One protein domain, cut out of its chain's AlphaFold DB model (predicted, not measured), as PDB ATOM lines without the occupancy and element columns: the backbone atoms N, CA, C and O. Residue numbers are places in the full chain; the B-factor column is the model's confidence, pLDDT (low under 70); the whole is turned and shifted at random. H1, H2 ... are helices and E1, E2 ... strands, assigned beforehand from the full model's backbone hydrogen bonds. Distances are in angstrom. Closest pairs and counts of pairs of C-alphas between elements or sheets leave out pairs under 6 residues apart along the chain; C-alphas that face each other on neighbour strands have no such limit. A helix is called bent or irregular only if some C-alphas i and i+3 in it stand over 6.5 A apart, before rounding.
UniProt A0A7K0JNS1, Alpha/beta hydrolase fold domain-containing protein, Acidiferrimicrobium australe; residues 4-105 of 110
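Overview. This is residues 4 to 105 of the 110 residues of the protein "Alpha/beta hydrolase fold domain-containing protein" of Acidiferrimicrobium australe (UniProt A0A7K0JNS1). Picture a small twisted sheet of four strands with one helix, H3, packed over one face; a second helix, H2, reaches away beyond the sheet from near H3's first residues, and residues 4 to 15, nearly all in H1, stick out free as an arm. The 102 printed residues hold three named helices and four named strands, in the order H1 H2 E1 E2 E3 H3 E4, a mixed class of helices and strands. The sheet is mixed, in the order E1 E2 E4 E3. The whole is only just compact, close to loose, with a radius of gyration of the C-alphas of 15.1 A, and flat, spanning 43 by 38 by 20 A.

Arrangement. Start at H1, residues 4 to 14, which touches no helix and is not on the sheet. H2, residues 24 to 36, is apart from H1 and not on the sheet either. Next come E1, residues 45 to 51, and E2, residues 54 to 60, an antiparallel hairpin; look for N 47 and O 58, 2.9 A apart. E3, residues 70 to 73, is an edge strand, as is E1. H3, residues 84 to 97, is on the sheet at a height of 6.2 A, over E2; on the local plane it stands at 31 degrees to E2, only just slantwise. H3 is irregular, with C-alphas 85 and 88 7.3 A apart. Residues 32 to 36 of H2 alone touch H3, through its residues 85 to 86 alone; the closest C-alphas, of Leu 35 and Arg 85, are 5.7 A apart. E4, residues 101 to 104, is antiparallel to E2, with N 59 and O 101 2.7 A apart, and parallel to E3, with N 102 and O 70 2.8 A apart. E3, H3 and E4 form a strand-helix-strand unit, two parallel neighbour strands joined through a helix, with a right-handed crossover. Every O i to N i+4 pair is within hydrogen-bond range in H1 and H2; in H3, 8 of 10 are.

Along the chain. Find C-alpha 4 at (2.996, -6.975, -21.771); from there H1 runs 15.5 A. H2 runs 17.9 A from C-alpha 24 at (25.869, 4.801, -41.738). E1 measures 17.9 A, E2 18.9 A and H3 19.9 A; E3 and E4 have four residues each. E4 ends at C-alpha 104, (8.384, 9.106, -50.464).

Size, cuts and confidence. The C-alphas farthest apart, of Gly 22 and Gly 66, are 45.0 A apart. The printed part has no cut and no long link. Mean pLDDT of the printed part is 95.3, and no printed residue is under 70.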
ATOM      1  N   SER A   4       2.163  -5.876 -21.267       97.44
ATOM      2  CA  SER A   4       2.996  -6.975 -21.771       97.44
ATOM      3  C   SER A   4       3.554  -6.671 -23.169       97.44
ATOM      4  O   SER A   4       4.759  -6.768 -23.378       97.44
ATOM      5  N   GLN A   5       2.717  -6.174 -24.090       96.00
ATOM      6  CA  GLN A   5       3.164  -5.761 -25.429       96.00
ATOM      7  C   GLN A   5       4.210  -4.640 -25.367       96.00
ATOM      8  O   GLN A   5       5.219  -4.696 -26.064       96.00
ATOM      9  N   LEU A   6       4.000  -3.637 -24.507       96.88
ATOM     10  CA  LEU A   6       4.974  -2.560 -24.316       96.88
ATOM     11  C   LEU A   6       6.318  -3.095 -23.798       96.88
ATOM     12  O   LEU A   6       7.370  -2.651 -24.254       96.88
ATOM     13  N   GLN A   7       6.290  -4.042 -22.858       97.00
ATOM     14  CA  GLN A   7       7.499  -4.651 -22.308       97.00
ATOM     15  C   GLN A   7       8.265  -5.443 -23.375       97.00
ATOM     16  O   GLN A   7       9.480  -5.296 -23.470       97.00
ATOM     17  N   GLN A   8       7.563  -6.204 -24.219       94.75
ATOM     18  CA  GLN A   8       8.166  -6.925 -25.345       94.75
ATOM     19  C   GLN A   8       8.830  -5.971 -26.345       94.75
ATOM     20  O   GLN A   8       9.968  -6.199 -26.743       94.75
ATOM     21  N   ILE A   9       8.155  -4.874 -26.706       93.19
ATOM     22  CA  ILE A   9       8.723  -3.848 -27.595       93.19
ATOM     23  C   ILE A   9       9.951  -3.196 -26.954       93.19
ATOM     24  O   ILE A   9      10.962  -3.003 -27.617       93.19
ATOM     25  N   THR A  10       9.883  -2.877 -25.660       94.94
ATOM     26  CA  THR A  10      11.006  -2.264 -24.937       94.94
ATOM     27  C   THR A  10      12.237  -3.170 -24.947       94.94
ATOM     28  O   THR A  10      13.343  -2.690 -25.179       94.94
ATOM     29  N   GLU A  11      12.054  -4.470 -24.717       95.31
ATOM     30  CA  GLU A  11      13.149  -5.441 -24.734       95.31
ATOM     31  C   GLU A  11      13.751  -5.606 -26.133       95.31
ATOM     32  O   GLU A  11      14.969  -5.572 -26.302       95.31
ATOM     33  N   LEU A  12      12.892  -5.692 -27.151       91.06
ATOM     34  CA  LEU A  12      13.314  -5.760 -28.548       91.06
ATOM     35  C   LEU A  12      14.124  -4.525 -28.961       91.06
ATOM     36  O   LEU A  12      15.141  -4.654 -29.635       91.06
ATOM     37  N   LEU A  13      13.714  -3.328 -28.535       90.19
ATOM     38  CA  LEU A  13      14.442  -2.096 -28.850       90.19
ATOM     39  C   LEU A  13      15.792  -2.012 -28.126       90.19
ATOM     40  O   LEU A  13      16.750  -1.511 -28.703       90.19
ATOM     41  N   ARG A  14      15.897  -2.514 -26.889       91.38
ATOM     42  CA  ARG A  14      17.162  -2.525 -26.128       91.38
ATOM     43  C   ARG A  14      18.188  -3.513 -26.664       91.38
ATOM     44  O   ARG A  14      19.381  -3.272 -26.525       91.38
ATOM     45  N   THR A  15      17.723  -4.617 -27.232       91.44
ATOM     46  CA  THR A  15      18.567  -5.684 -27.792       91.44
ATOM     47  C   THR A  15      18.715  -5.579 -29.311       91.44
ATOM     48  O   THR A  15      19.262  -6.480 -29.946       91.44
ATOM     49  N   SER A  16      18.235  -4.479 -29.903       88.44
ATOM     50  CA  SER A  16      18.315  -4.230 -31.339       88.44
ATOM     51  C   SER A  16      19.773  -4.218 -31.823       88.44
ATOM     52  O   SER A  16      20.621  -3.606 -31.174       88.44
ATOM     53  N   PRO A  17      20.069  -4.826 -32.988       91.00
ATOM     54  CA  PRO A  17      21.399  -4.771 -33.595       91.00
ATOM     55  C   PRO A  17      21.733  -3.399 -34.205       91.00
ATOM     56  O   PRO A  17      22.833  -3.215 -34.722       91.00
ATOM     57  N   LEU A  18      20.793  -2.446 -34.201       92.69
ATOM     58  CA  LEU A  18      21.000  -1.118 -34.763       92.69
ATOM     59  C   LEU A  18      21.889  -0.269 -33.844       92.69
ATOM     60  O   LEU A  18      21.413   0.339 -32.885       92.69
ATOM     61  N   ASP A  19      23.172  -0.183 -34.181       93.81
ATOM     62  CA  ASP A  19      24.110   0.745 -33.551       93.81
ATOM     63  C   ASP A  19      23.984   2.149 -34.161       93.81
ATOM     64  O   ASP A  19      24.453   2.408 -35.267       93.81
ATOM     65  N   LEU A  20      23.359   3.075 -33.428       89.06
ATOM     66  CA  LEU A  20      23.156   4.460 -33.871       89.06
ATOM     67  C   LEU A  20      24.431   5.324 -33.854       89.06
ATOM     68  O   LEU A  20      24.388   6.454 -34.338       89.06
ATOM     69  N   GLY A  21      25.535   4.830 -33.283       91.69
ATOM     70  CA  GLY A  21      26.846   5.488 -33.311       91.69
ATOM     71  C   GLY A  21      27.808   4.919 -34.358       91.69
ATOM     72  O   GLY A  21      28.944   5.387 -34.439       91.69
ATOM     73  N   GLY A  22      27.378   3.906 -35.116       93.06
ATOM     74  CA  GLY A  22      28.206   3.153 -36.052       93.06
ATOM     75  C   GLY A  22      28.310   3.755 -37.459       93.06
ATOM     76  O   GLY A  22      27.992   4.917 -37.707       93.06
ATOM     77  N   ASP A  23      28.774   2.934 -38.405       96.00
ATOM     78  CA  ASP A  23      28.857   3.302 -39.822       96.00
ATOM     79  C   ASP A  23      27.461   3.407 -40.460       96.00
ATOM     80  O   ASP A  23      26.647   2.484 -40.370       96.00
ATOM     81  N   VAL A  24      27.195   4.512 -41.165       96.69
ATOM     82  CA  VAL A  24      25.869   4.801 -41.738       96.69
ATOM     83  C   VAL A  24      25.425   3.777 -42.787       96.69
ATOM     84  O   VAL A  24      24.232   3.503 -42.909       96.69
ATOM     85  N   THR A  25      26.351   3.169 -43.532       96.50
ATOM     86  CA  THR A  25      26.014   2.150 -44.537       96.50
ATOM     87  C   THR A  25      25.517   0.886 -43.852       96.50
ATOM     88  O   THR A  25      24.497   0.323 -44.256       96.50
ATOM     89  N   VAL A  26      26.183   0.486 -42.766       96.69
ATOM     90  CA  VAL A  26      25.752  -0.641 -41.933       96.69
ATOM     91  C   VAL A  26      24.418  -0.321 -41.257       96.69
ATOM     92  O   VAL A  26      23.495  -1.133 -41.308       96.69
ATOM     93  N   MET A  27      24.259   0.886 -40.702       96.75
ATOM     94  CA  MET A  27      22.993   1.328 -40.106       96.75
ATOM     95  C   MET A  27      21.834   1.257 -41.105       96.75
ATOM     96  O   MET A  27      20.751   0.794 -40.749       96.75
ATOM     97  N   ARG A  28      22.048   1.686 -42.358       97.19
ATOM     98  CA  ARG A  28      21.039   1.618 -43.427       97.19
ATOM     99  C   ARG A  28      20.605   0.181 -43.689       97.19
ATOM    100  O   ARG A  28      19.405  -0.064 -43.742       97.19
ATOM    101  N   GLN A  29      21.553  -0.747 -43.811       96.12
ATOM    102  CA  GLN A  29      21.260  -2.164 -44.047       96.12
ATOM    103  C   GLN A  29      20.464  -2.775 -42.892       96.12
ATOM    104  O   GLN A  29      19.381  -3.312 -43.110       96.12
ATOM    105  N   VAL A  30      20.946  -2.616 -41.657       95.69
ATOM    106  CA  VAL A  30      20.288  -3.179 -40.469       95.69
ATOM    107  C   VAL A  30      18.881  -2.604 -40.292       95.69
ATOM    108  O   VAL A  30      17.932  -3.344 -40.042       95.69
ATOM    109  N   PHE A  31      18.714  -1.290 -40.453       95.06
ATOM    110  CA  PHE A  31      17.405  -0.648 -40.340       95.06
ATOM    111  C   PHE A  31      16.436  -1.114 -41.437       95.06
ATOM    112  O   PHE A  31      15.262  -1.373 -41.163       95.06
ATOM    113  N   ASP A  32      16.922  -1.254 -42.673       94.38
ATOM    114  CA  ASP A  32      16.141  -1.738 -43.812       94.38
ATOM    115  C   ASP A  32      15.670  -3.190 -43.612       94.38
ATOM    116  O   ASP A  32      14.494  -3.483 -43.843       94.38
ATOM    117  N   GLU A  33      16.536  -4.072 -43.099       93.06
ATOM    118  CA  GLU A  33      16.216  -5.461 -42.740       93.06
ATOM    119  C   GLU A  33      15.217  -5.554 -41.583       93.06
ATOM    120  O   GLU A  33      14.236  -6.298 -41.662       93.06
ATOM    121  N   MET A  34      15.412  -4.755 -40.529       91.38
ATOM    122  CA  MET A  34      14.491  -4.703 -39.391       91.38
ATOM    123  C   MET A  34      13.070  -4.335 -39.828       91.38
ATOM    124  O   MET A  34      12.105  -4.954 -39.380       91.38
ATOM    125  N   LEU A  35      12.927  -3.353 -40.723       90.88
ATOM    126  CA  LEU A  35      11.621  -2.968 -41.264       90.88
ATOM    127  C   LEU A  35      11.084  -3.977 -42.297       90.88
ATOM    128  O   LEU A  35       9.868  -4.089 -42.456       90.88
ATOM    129  N   ALA A  36      11.963  -4.737 -42.962       90.25
ATOM    130  CA  ALA A  36      11.602  -5.826 -43.879       90.25
ATOM    131  C   ALA A  36      10.951  -7.020 -43.187       90.25
ATOM    132  O   ALA A  36      10.221  -7.778 -43.824       90.25
ATOM    133  N   ALA A  37      11.275  -7.229 -41.908       88.06
ATOM    134  CA  ALA A  37      10.923  -8.441 -41.177       88.06
ATOM    135  C   ALA A  37       9.407  -8.679 -41.103       88.06
ATOM    136  O   ALA A  37       8.961  -9.806 -40.894       88.06
ATOM    137  N   THR A  38       8.609  -7.624 -41.291       86.88
ATOM    138  CA  THR A  38       7.157  -7.732 -41.427       86.88
ATOM    139  C   THR A  38       6.769  -7.649 -42.906       86.88
ATOM    140  O   THR A  38       6.922  -6.583 -43.508       86.88
ATOM    141  N   PRO A  39       6.242  -8.726 -43.513       91.12
ATOM    142  CA  PRO A  39       5.824  -8.688 -44.907       91.12
ATOM    143  C   PRO A  39       4.631  -7.751 -45.096       91.12
ATOM    144  O   PRO A  39       3.768  -7.640 -44.223       91.12
ATOM    145  N   VAL A  40       4.567  -7.106 -46.262       93.38
ATOM    146  CA  VAL A  40       3.395  -6.321 -46.661       93.38
ATOM    147  C   VAL A  40       2.211  -7.272 -46.861       93.38
ATOM    148  O   VAL A  40       2.349  -8.244 -47.611       93.38
ATOM    149  N   PRO A  41       1.057  -7.031 -46.214       93.19
ATOM    150  CA  PRO A  41      -0.110  -7.883 -46.390       93.19
ATOM    151  C   PRO A  41      -0.575  -7.928 -47.858       93.19
ATOM    152  O   PRO A  41      -0.553  -6.894 -48.531       93.19
ATOM    153  N   PRO A  42      -0.997  -9.097 -48.375       93.50
ATOM    154  CA  PRO A  42      -1.267  -9.302 -49.801       93.50
ATOM    155  C   PRO A  42      -2.425  -8.454 -50.346       93.50
ATOM    156  O   PRO A  42      -2.511  -8.227 -51.549       93.50
ATOM    157  N   GLU A  43      -3.320  -7.979 -49.482       93.94
ATOM    158  CA  GLU A  43      -4.427  -7.098 -49.846       93.94
ATOM    159  C   GLU A  43      -4.014  -5.632 -50.057       93.94
ATOM    160  O   GLU A  43      -4.828  -4.820 -50.500       93.94
ATOM    161  N   VAL A  44      -2.770  -5.268 -49.733       97.44
ATOM    162  CA  VAL A  44      -2.233  -3.924 -49.965       97.44
ATOM    163  C   VAL A  44      -1.755  -3.820 -51.408       97.44
ATOM    164  O   VAL A  44      -0.798  -4.482 -51.814       97.44
ATOM    165  N   ARG A  45      -2.370  -2.930 -52.189       97.44
ATOM    166  CA  ARG A  45      -1.875  -2.597 -53.526       97.44
ATOM    167  C   ARG A  45      -0.759  -1.569 -53.400       97.44
ATOM    168  O   ARG A  45      -0.961  -0.501 -52.827       97.44
ATOM    169  N   THR A  46       0.392  -1.879 -53.985       97.94
ATOM    170  CA  THR A  46       1.512  -0.944 -54.115       97.94
ATOM    171  C   THR A  46       1.775  -0.640 -55.582       97.94
ATOM    172  O   THR A  46       1.604  -1.494 -56.454       97.94
ATOM    173  N   THR A  47       2.136   0.597 -55.900       98.31
ATOM    174  CA  THR A  47       2.470   1.005 -57.267       98.31
ATOM    175  C   THR A  47       3.619   2.010 -57.221       98.31
ATOM    176  O   THR A  47       3.449   3.082 -56.640       98.31
ATOM    177  N   PRO A  48       4.800   1.692 -57.785       98.56
ATOM    178  CA  PRO A  48       5.884   2.661 -57.908       98.56
ATOM    179  C   PRO A  48       5.444   3.856 -58.756       98.56
ATOM    180  O   PRO A  48       4.864   3.684 -59.827       98.56
ATOM    181  N   VAL A  49       5.731   5.065 -58.284       98.62
ATOM    182  CA  VAL A  49       5.398   6.320 -58.965       98.62
ATOM    183  C   VAL A  49       6.553   7.314 -58.853       98.62
ATOM    184  O   VAL A  49       7.502   7.127 -58.094       98.62
ATOM    185  N   THR A  50       6.488   8.399 -59.622       98.62
ATOM    186  CA  THR A  50       7.413   9.531 -59.506       98.62
ATOM    187  C   THR A  50       6.611  10.806 -59.291       98.62
ATOM    188  O   THR A  50       5.761  11.151 -60.108       98.62
ATOM    189  N   LEU A  51       6.888  11.515 -58.197       97.62
ATOM    190  CA  LEU A  51       6.212  12.753 -57.817       97.62
ATOM    191  C   LEU A  51       7.209  13.907 -57.903       97.62
ATOM    192  O   LEU A  51       8.149  13.978 -57.116       97.62
ATOM    193  N   GLY A  52       7.048  14.793 -58.889       96.50
ATOM    194  CA  GLY A  52       7.956  15.936 -59.065       96.50
ATOM    195  C   GLY A  52       9.433  15.542 -59.233       96.50
ATOM    196  O   GLY A  52      10.313  16.263 -58.775       96.50
ATOM    197  N   GLY A  53       9.706  14.381 -59.840       97.88
ATOM    198  CA  GLY A  53      11.060  13.834 -60.007       97.88
ATOM    199  C   GLY A  53      11.581  13.004 -58.826       97.88
ATOM    200  O   GLY A  53      12.689  12.486 -58.908       97.88
ATOM    201  N   VAL A  54      10.803  12.846 -57.751       98.44
ATOM    202  CA  VAL A  54      11.171  12.034 -56.583       98.44
ATOM    203  C   VAL A  54      10.482  10.666 -56.660       98.44
ATOM    204  O   VAL A  54       9.257  10.629 -56.834       98.44
ATOM    205  N   PRO A  55      11.215   9.543 -56.538       98.69
ATOM    206  CA  PRO A  55      10.605   8.220 -56.452       98.69
ATOM    207  C   PRO A  55       9.697   8.098 -55.224       98.69
ATOM    208  O   PRO A  55       9.998   8.604 -54.142       98.69
ATOM    209  N   ALA A  56       8.565   7.428 -55.391       98.81
ATOM    210  CA  ALA A  56       7.618   7.158 -54.320       98.81
ATOM    211  C   ALA A  56       6.861   5.853 -54.600       98.81
ATOM    212  O   ALA A  56       6.937   5.290 -55.695       98.81
ATOM    213  N   ILE A  57       6.108   5.374 -53.615       98.75
ATOM    214  CA  ILE A  57       5.207   4.231 -53.766       98.75
ATOM    215  C   ILE A  57       3.806   4.684 -53.382       98.75
ATOM    216  O   ILE A  57       3.571   5.106 -52.253       98.75
ATOM    217  N   GLU A  58       2.870   4.587 -54.322       98.50
ATOM    218  CA  GLU A  58       1.448   4.658 -54.014       98.50
ATOM    219  C   GLU A  58       1.041   3.388 -53.267       98.50
ATOM    220  O   GLU A  58       1.245   2.277 -53.758       98.50
ATOM    221  N   VAL A  59       0.453   3.560 -52.092       98.38
ATOM    222  CA  VAL A  59      -0.057   2.507 -51.222       98.38
ATOM    223  C   VAL A  59      -1.560   2.692 -51.083       98.38
ATOM    224  O   VAL A  59      -2.036   3.721 -50.595       98.38
ATOM    225  N   VAL A  60      -2.315   1.676 -51.490       97.62
ATOM    226  CA  VAL A  60      -3.770   1.628 -51.344       97.62
ATOM    227  C   VAL A  60      -4.153   0.392 -50.550       97.62
ATOM    228  O   VAL A  60      -3.788  -0.730 -50.897       97.62
ATOM    229  N   ALA A  61      -4.911   0.610 -49.478       95.75
ATOM    230  CA  ALA A  61      -5.448  -0.446 -48.639       95.75
ATOM    231  C   ALA A  61      -6.866  -0.066 -48.188       95.75
ATOM    232  O   ALA A  61      -7.063   0.955 -47.532       95.75
ATOM    233  N   GLY A  62      -7.853  -0.891 -48.545       88.94
ATOM    234  CA  GLY A  62      -9.277  -0.604 -48.333       88.94
ATOM    235  C   GLY A  62      -9.946   0.137 -49.506       88.94
ATOM    236  O   GLY A  62      -9.322   0.326 -50.550       88.94
ATOM    237  N   PRO A  63     -11.232   0.513 -49.365       88.44
ATOM    238  CA  PRO A  63     -11.980   1.211 -50.410       88.44
ATOM    239  C   PRO A  63     -11.476   2.648 -50.601       88.44
ATOM    240  O   PRO A  63     -11.148   3.326 -49.628       88.44
ATOM    241  N   ASP A  64     -11.468   3.124 -51.846       84.25
ATOM    242  CA  ASP A  64     -11.257   4.540 -52.154       84.25
ATOM    243  C   ASP A  64     -12.559   5.317 -51.903       84.25
ATOM    244  O   ASP A  64     -13.616   4.979 -52.441       84.25
ATOM    245  N   THR A  65     -12.486   6.338 -51.048       86.06
ATOM    246  CA  THR A  65     -13.644   7.145 -50.622       86.06
ATOM    247  C   THR A  65     -13.695   8.525 -51.275       86.06
ATOM    248  O   THR A  65     -14.490   9.370 -50.856       86.06
ATOM    249  N   GLY A  66     -12.873   8.776 -52.296       85.38
ATOM    250  CA  GLY A  66     -12.909  10.001 -53.086       85.38
ATOM    251  C   GLY A  66     -11.717  10.934 -52.837       85.38
ATOM    252  O   GLY A  66     -10.639  10.498 -52.443       85.38
ATOM    253  N   PRO A  67     -11.869  12.244 -53.100       91.88
ATOM    254  CA  PRO A  67     -10.738  13.123 -53.378       91.88
ATOM    255  C   PRO A  67      -9.847  13.354 -52.159       91.88
ATOM    256  O   PRO A  67     -10.319  13.792 -51.113       91.88
ATOM    257  N   GLY A  68      -8.544  13.137 -52.313       94.69
ATOM    258  CA  GLY A  68      -7.525  13.440 -51.311       94.69
ATOM    259  C   GLY A  68      -6.437  12.376 -51.281       94.69
ATOM    260  O   GLY A  68      -6.657  11.238 -51.678       94.69
ATOM    261  N   ALA A  69      -5.262  12.751 -50.794       96.81
ATOM    262  CA  ALA A  69      -4.115  11.865 -50.687       96.81
ATOM    263  C   ALA A  69      -3.285  12.232 -49.460       96.81
ATOM    264  O   ALA A  69      -3.351  13.359 -48.966       96.81
ATOM    265  N   ILE A  70      -2.486  11.279 -48.993       98.31
ATOM    266  CA  ILE A  70      -1.536  11.487 -47.905       98.31
ATOM    267  C   ILE A  70      -0.134  11.298 -48.465       98.31
ATOM    268  O   ILE A  70       0.172  10.264 -49.047       98.31
ATOM    269  N   LEU A  71       0.728  12.289 -48.267       98.31
ATOM    270  CA  LEU A  71       2.151  12.178 -48.565       98.31
ATOM    271  C   LEU A  71       2.886  11.820 -47.272       98.31
ATOM    272  O   LEU A  71       2.846  12.585 -46.309       98.31
ATOM    273  N   TYR A  72       3.517  10.649 -47.232       98.62
ATOM    274  CA  TYR A  72       4.189  10.130 -46.047       98.62
ATOM    275  C   TYR A  72       5.710  10.130 -46.224       98.62
ATOM    276  O   TYR A  72       6.260   9.443 -47.088       98.62
ATOM    277  N   PHE A  73       6.392  10.877 -45.359       98.19
ATOM    278  CA  PHE A  73       7.848  10.889 -45.255       98.19
ATOM    279  C   PHE A  73       8.268   9.942 -44.133       98.19
ATOM    280  O   PHE A  73       7.883  10.131 -42.977       98.19
ATOM    281  N   HIS A  74       9.033   8.908 -44.476       97.88
ATOM    282  CA  HIS A  74       9.499   7.933 -43.497       97.88
ATOM    283  C   HIS A  74      10.445   8.558 -42.463       97.88
ATOM    284  O   HIS A  74      11.161   9.521 -42.746       97.88
ATOM    285  N   GLY A  75      10.464   7.984 -41.257       96.19
ATOM    286  CA  GLY A  75      11.457   8.310 -40.233       96.19
ATOM    287  C   GLY A  75      12.852   7.776 -40.578       96.19
ATOM    288  O   GLY A  75      13.065   7.236 -41.658       96.19
ATOM    289  N   GLY A  76      13.794   7.889 -39.639       95.38
ATOM    290  CA  GLY A  76      15.191   7.471 -39.847       95.38
ATOM    291  C   GLY A  76      16.204   8.612 -39.773       95.38
ATOM    292  O   GLY A  76      17.299   8.504 -40.316       95.38
ATOM    293  N   GLY A  77      15.838   9.731 -39.137       95.69
ATOM    294  CA  GLY A  77      16.763  10.837 -38.868       95.69
ATOM    295  C   GLY A  77      17.348  11.487 -40.123       95.69
ATOM    296  O   GLY A  77      18.448  12.018 -40.058       95.69
ATOM    297  N   TYR A  78      16.639  11.415 -41.256       97.50
ATOM    298  CA  TYR A  78      17.109  11.833 -42.583       97.50
ATOM    299  C   TYR A  78      18.321  11.062 -43.130       97.50
ATOM    300  O   TYR A  78      18.844  11.444 -44.170       97.50
ATOM    301  N   ALA A  79      18.747   9.978 -42.478       96.81
ATOM    302  CA  ALA A  79      19.893   9.168 -42.897       96.81
ATOM    303  C   ALA A  79      19.525   7.718 -43.245       96.81
ATOM    304  O   ALA A  79      20.260   7.060 -43.984       96.81
ATOM    305  N   LEU A  80      18.392   7.229 -42.731       97.25
ATOM    306  CA  LEU A  80      17.959   5.832 -42.801       97.25
ATOM    307  C   LEU A  80      16.539   5.702 -43.367       97.25
ATOM    308  O   LEU A  80      15.738   6.633 -43.292       97.25
ATOM    309  N   GLY A  81      16.207   4.495 -43.828       96.81
ATOM    310  CA  GLY A  81      14.875   4.136 -44.318       96.81
ATOM    311  C   GLY A  81      14.701   4.345 -45.820       96.81
ATOM    312  O   GLY A  81      15.628   4.749 -46.515       96.81
ATOM    313  N   SER A  82      13.510   4.014 -46.315       97.75
ATOM    314  CA  SER A  82      13.115   4.213 -47.712       97.75
ATOM    315  C   SER A  82      11.592   4.229 -47.857       97.75
ATOM    316  O   SER A  82      10.845   3.828 -46.946       97.75
ATOM    317  N   ALA A  83      11.108   4.633 -49.034       98.06
ATOM    318  CA  ALA A  83       9.695   4.506 -49.394       98.06
ATOM    319  C   ALA A  83       9.191   3.062 -49.239       98.06
ATOM    320  O   ALA A  83       8.117   2.833 -48.679       98.06
ATOM    321  N   ALA A  84       9.984   2.081 -49.682       97.31
ATOM    322  CA  ALA A  84       9.632   0.664 -49.630       97.31
ATOM    323  C   ALA A  84       9.436   0.165 -48.193       97.31
ATOM    324  O   ALA A  84       8.456  -0.521 -47.900       97.31
ATOM    325  N   ARG A  85      10.314   0.562 -47.266       96.06
ATOM    326  CA  ARG A  85      10.242   0.104 -45.867       96.06
ATOM    327  C   ARG A  85       9.161   0.771 -45.036       96.06
ATOM    328  O   ARG A  85       8.847   0.300 -43.948       96.06
ATOM    329  N   SER A  86       8.547   1.829 -45.552       97.00
ATOM    330  CA  SER A  86       7.419   2.493 -44.900       97.00
ATOM    331  C   SER A  86       6.051   2.050 -45.426       97.00
ATOM    332  O   SER A  86       5.037   2.497 -44.892       97.00
ATOM    333  N   VAL A  87       5.987   1.127 -46.399       98.00
ATOM    334  CA  VAL A  87       4.723   0.647 -46.990       98.00
ATOM    335  C   VAL A  87       3.766   0.074 -45.946       98.00
ATOM    336  O   VAL A  87       2.583   0.381 -46.007       98.00
ATOM    337  N   ASN A  88       4.240  -0.708 -44.970       96.75
ATOM    338  CA  ASN A  88       3.365  -1.276 -43.934       96.75
ATOM    339  C   ASN A  88       2.647  -0.192 -43.121       96.75
ATOM    340  O   ASN A  88       1.435  -0.254 -42.919       96.75
ATOM    341  N   LEU A  89       3.385   0.838 -42.709       96.31
ATOM    342  CA  LEU A  89       2.801   1.971 -42.000       96.31
ATOM    343  C   LEU A  89       1.889   2.793 -42.921       96.31
ATOM    344  O   LEU A  89       0.799   3.188 -42.511       96.31
ATOM    345  N   GLY A  90       2.295   2.999 -44.177       97.75
ATOM    346  CA  GLY A  90       1.458   3.619 -45.200       97.75
ATOM    347  C   GLY A  90       0.142   2.867 -45.414       97.75
ATOM    348  O   GLY A  90      -0.910   3.489 -45.503       97.75
ATOM    349  N   ALA A  91       0.166   1.535 -45.396       97.56
ATOM    350  CA  ALA A  91      -1.016   0.695 -45.528       97.56
ATOM    351  C   ALA A  91      -1.954   0.843 -44.327       97.56
ATOM    352  O   ALA A  91      -3.161   0.981 -44.508       97.56
ATOM    353  N   ASP A  92      -1.426   0.876 -43.102       96.69
ATOM    354  CA  ASP A  92      -2.240   1.109 -41.906       96.69
ATOM    355  C   ASP A  92      -2.906   2.487 -41.908       96.69
ATOM    356  O   ASP A  92      -4.068   2.616 -41.508       96.69
ATOM    357  N   ILE A  93      -2.200   3.512 -42.392       97.19
ATOM    358  CA  ILE A  93      -2.766   4.848 -42.595       97.19
ATOM    359  C   ILE A  93      -3.855   4.796 -43.674       97.19
ATOM    360  O   ILE A  93      -4.962   5.287 -43.439       97.19
ATOM    361  N   ALA A  94      -3.588   4.167 -44.820       97.19
ATOM    362  CA  ALA A  94      -4.542   4.040 -45.920       97.19
ATOM    363  C   ALA A  94      -5.829   3.326 -45.475       97.19
ATOM    364  O   ALA A  94      -6.920   3.847 -45.697       97.19
ATOM    365  N   ARG A  95      -5.721   2.213 -44.731       96.06
ATOM    366  CA  ARG A  95      -6.877   1.463 -44.195       96.06
ATOM    367  C   ARG A  95      -7.776   2.313 -43.304       96.06
ATOM    368  O   ARG A  95      -8.989   2.150 -43.332       96.06
ATOM    369  N   ARG A  96      -7.182   3.179 -42.479       95.19
ATOM    370  CA  ARG A  96      -7.908   3.997 -41.491       95.19
ATOM    371  C   ARG A  96      -8.488   5.272 -42.083       95.19
ATOM    372  O   ARG A  96      -9.459   5.799 -41.552       95.19
ATOM    373  N   THR A  97      -7.859   5.794 -43.129       95.75
ATOM    374  CA  THR A  97      -8.240   7.069 -43.750       95.75
ATOM    375  C   THR A  97      -9.053   6.880 -45.022       95.75
ATOM    376  O   THR A  97      -9.713   7.821 -45.455       95.75
ATOM    377  N   HIS A  98      -9.027   5.680 -45.608       95.69
ATOM    378  CA  HIS A  98      -9.611   5.376 -46.911       95.69
ATOM    379  C   HIS A  98      -9.108   6.321 -48.008       95.69
ATOM    380  O   HIS A  98      -9.881   6.797 -48.846       95.69
ATOM    381  N   ARG A  99      -7.807   6.634 -47.946       97.38
ATOM    382  CA  ARG A  99      -7.085   7.466 -48.910       97.38
ATOM    383  C   ARG A  99      -5.817   6.769 -49.385       97.38
ATOM    384  O   ARG A  99      -5.204   6.046 -48.596       97.38
ATOM    385  N   PRO A 100      -5.392   7.010 -50.637       97.38
ATOM    386  CA  PRO A 100      -4.069   6.605 -51.076       97.38
ATOM    387  C   PRO A 100      -2.995   7.312 -50.241       97.38
ATOM    388  O   PRO A 100      -3.092   8.509 -49.940       97.38
ATOM    389  N   VAL A 101      -1.961   6.557 -49.881       98.44
ATOM    390  CA  VAL A 101      -0.773   7.061 -49.192       98.44
ATOM    391  C   VAL A 101       0.416   6.921 -50.126       98.44
ATOM    392  O   VAL A 101       0.688   5.837 -50.619       98.44
ATOM    393  N   TYR A 102       1.151   8.000 -50.348       98.69
ATOM    394  CA  TYR A 102       2.384   7.993 -51.123       98.69
ATOM    395  C   TYR A 102       3.566   7.992 -50.160       98.69
ATOM    396  O   TYR A 102       3.821   9.007 -49.509       98.69
ATOM    397  N   THR A 103       4.276   6.871 -50.038       98.75
ATOM    398  CA  THR A 103       5.532   6.827 -49.279       98.75
ATOM    399  C   THR A 103       6.664   7.359 -50.153       98.75
ATOM    400  O   THR A 103       6.813   6.942 -51.300       98.75
ATOM    401  N   VAL A 104       7.429   8.329 -49.650       98.69
ATOM    402  CA  VAL A 104       8.384   9.106 -50.464       98.69
ATOM    403  C   VAL A 104       9.813   8.646 -50.234       98.69
ATOM    404  O   VAL A 104      10.249   8.573 -49.087       98.69
ATOM    405  N   ASP A 105      10.550   8.409 -51.320       98.56
ATOM    406  CA  ASP A 105      11.968   8.041 -51.297       98.56
ATOM    407  C   ASP A 105      12.817   9.311 -51.410       98.56
ATOM    408  O   ASP A 105      13.411   9.647 -52.439       98.56
TER     409      ASP A 105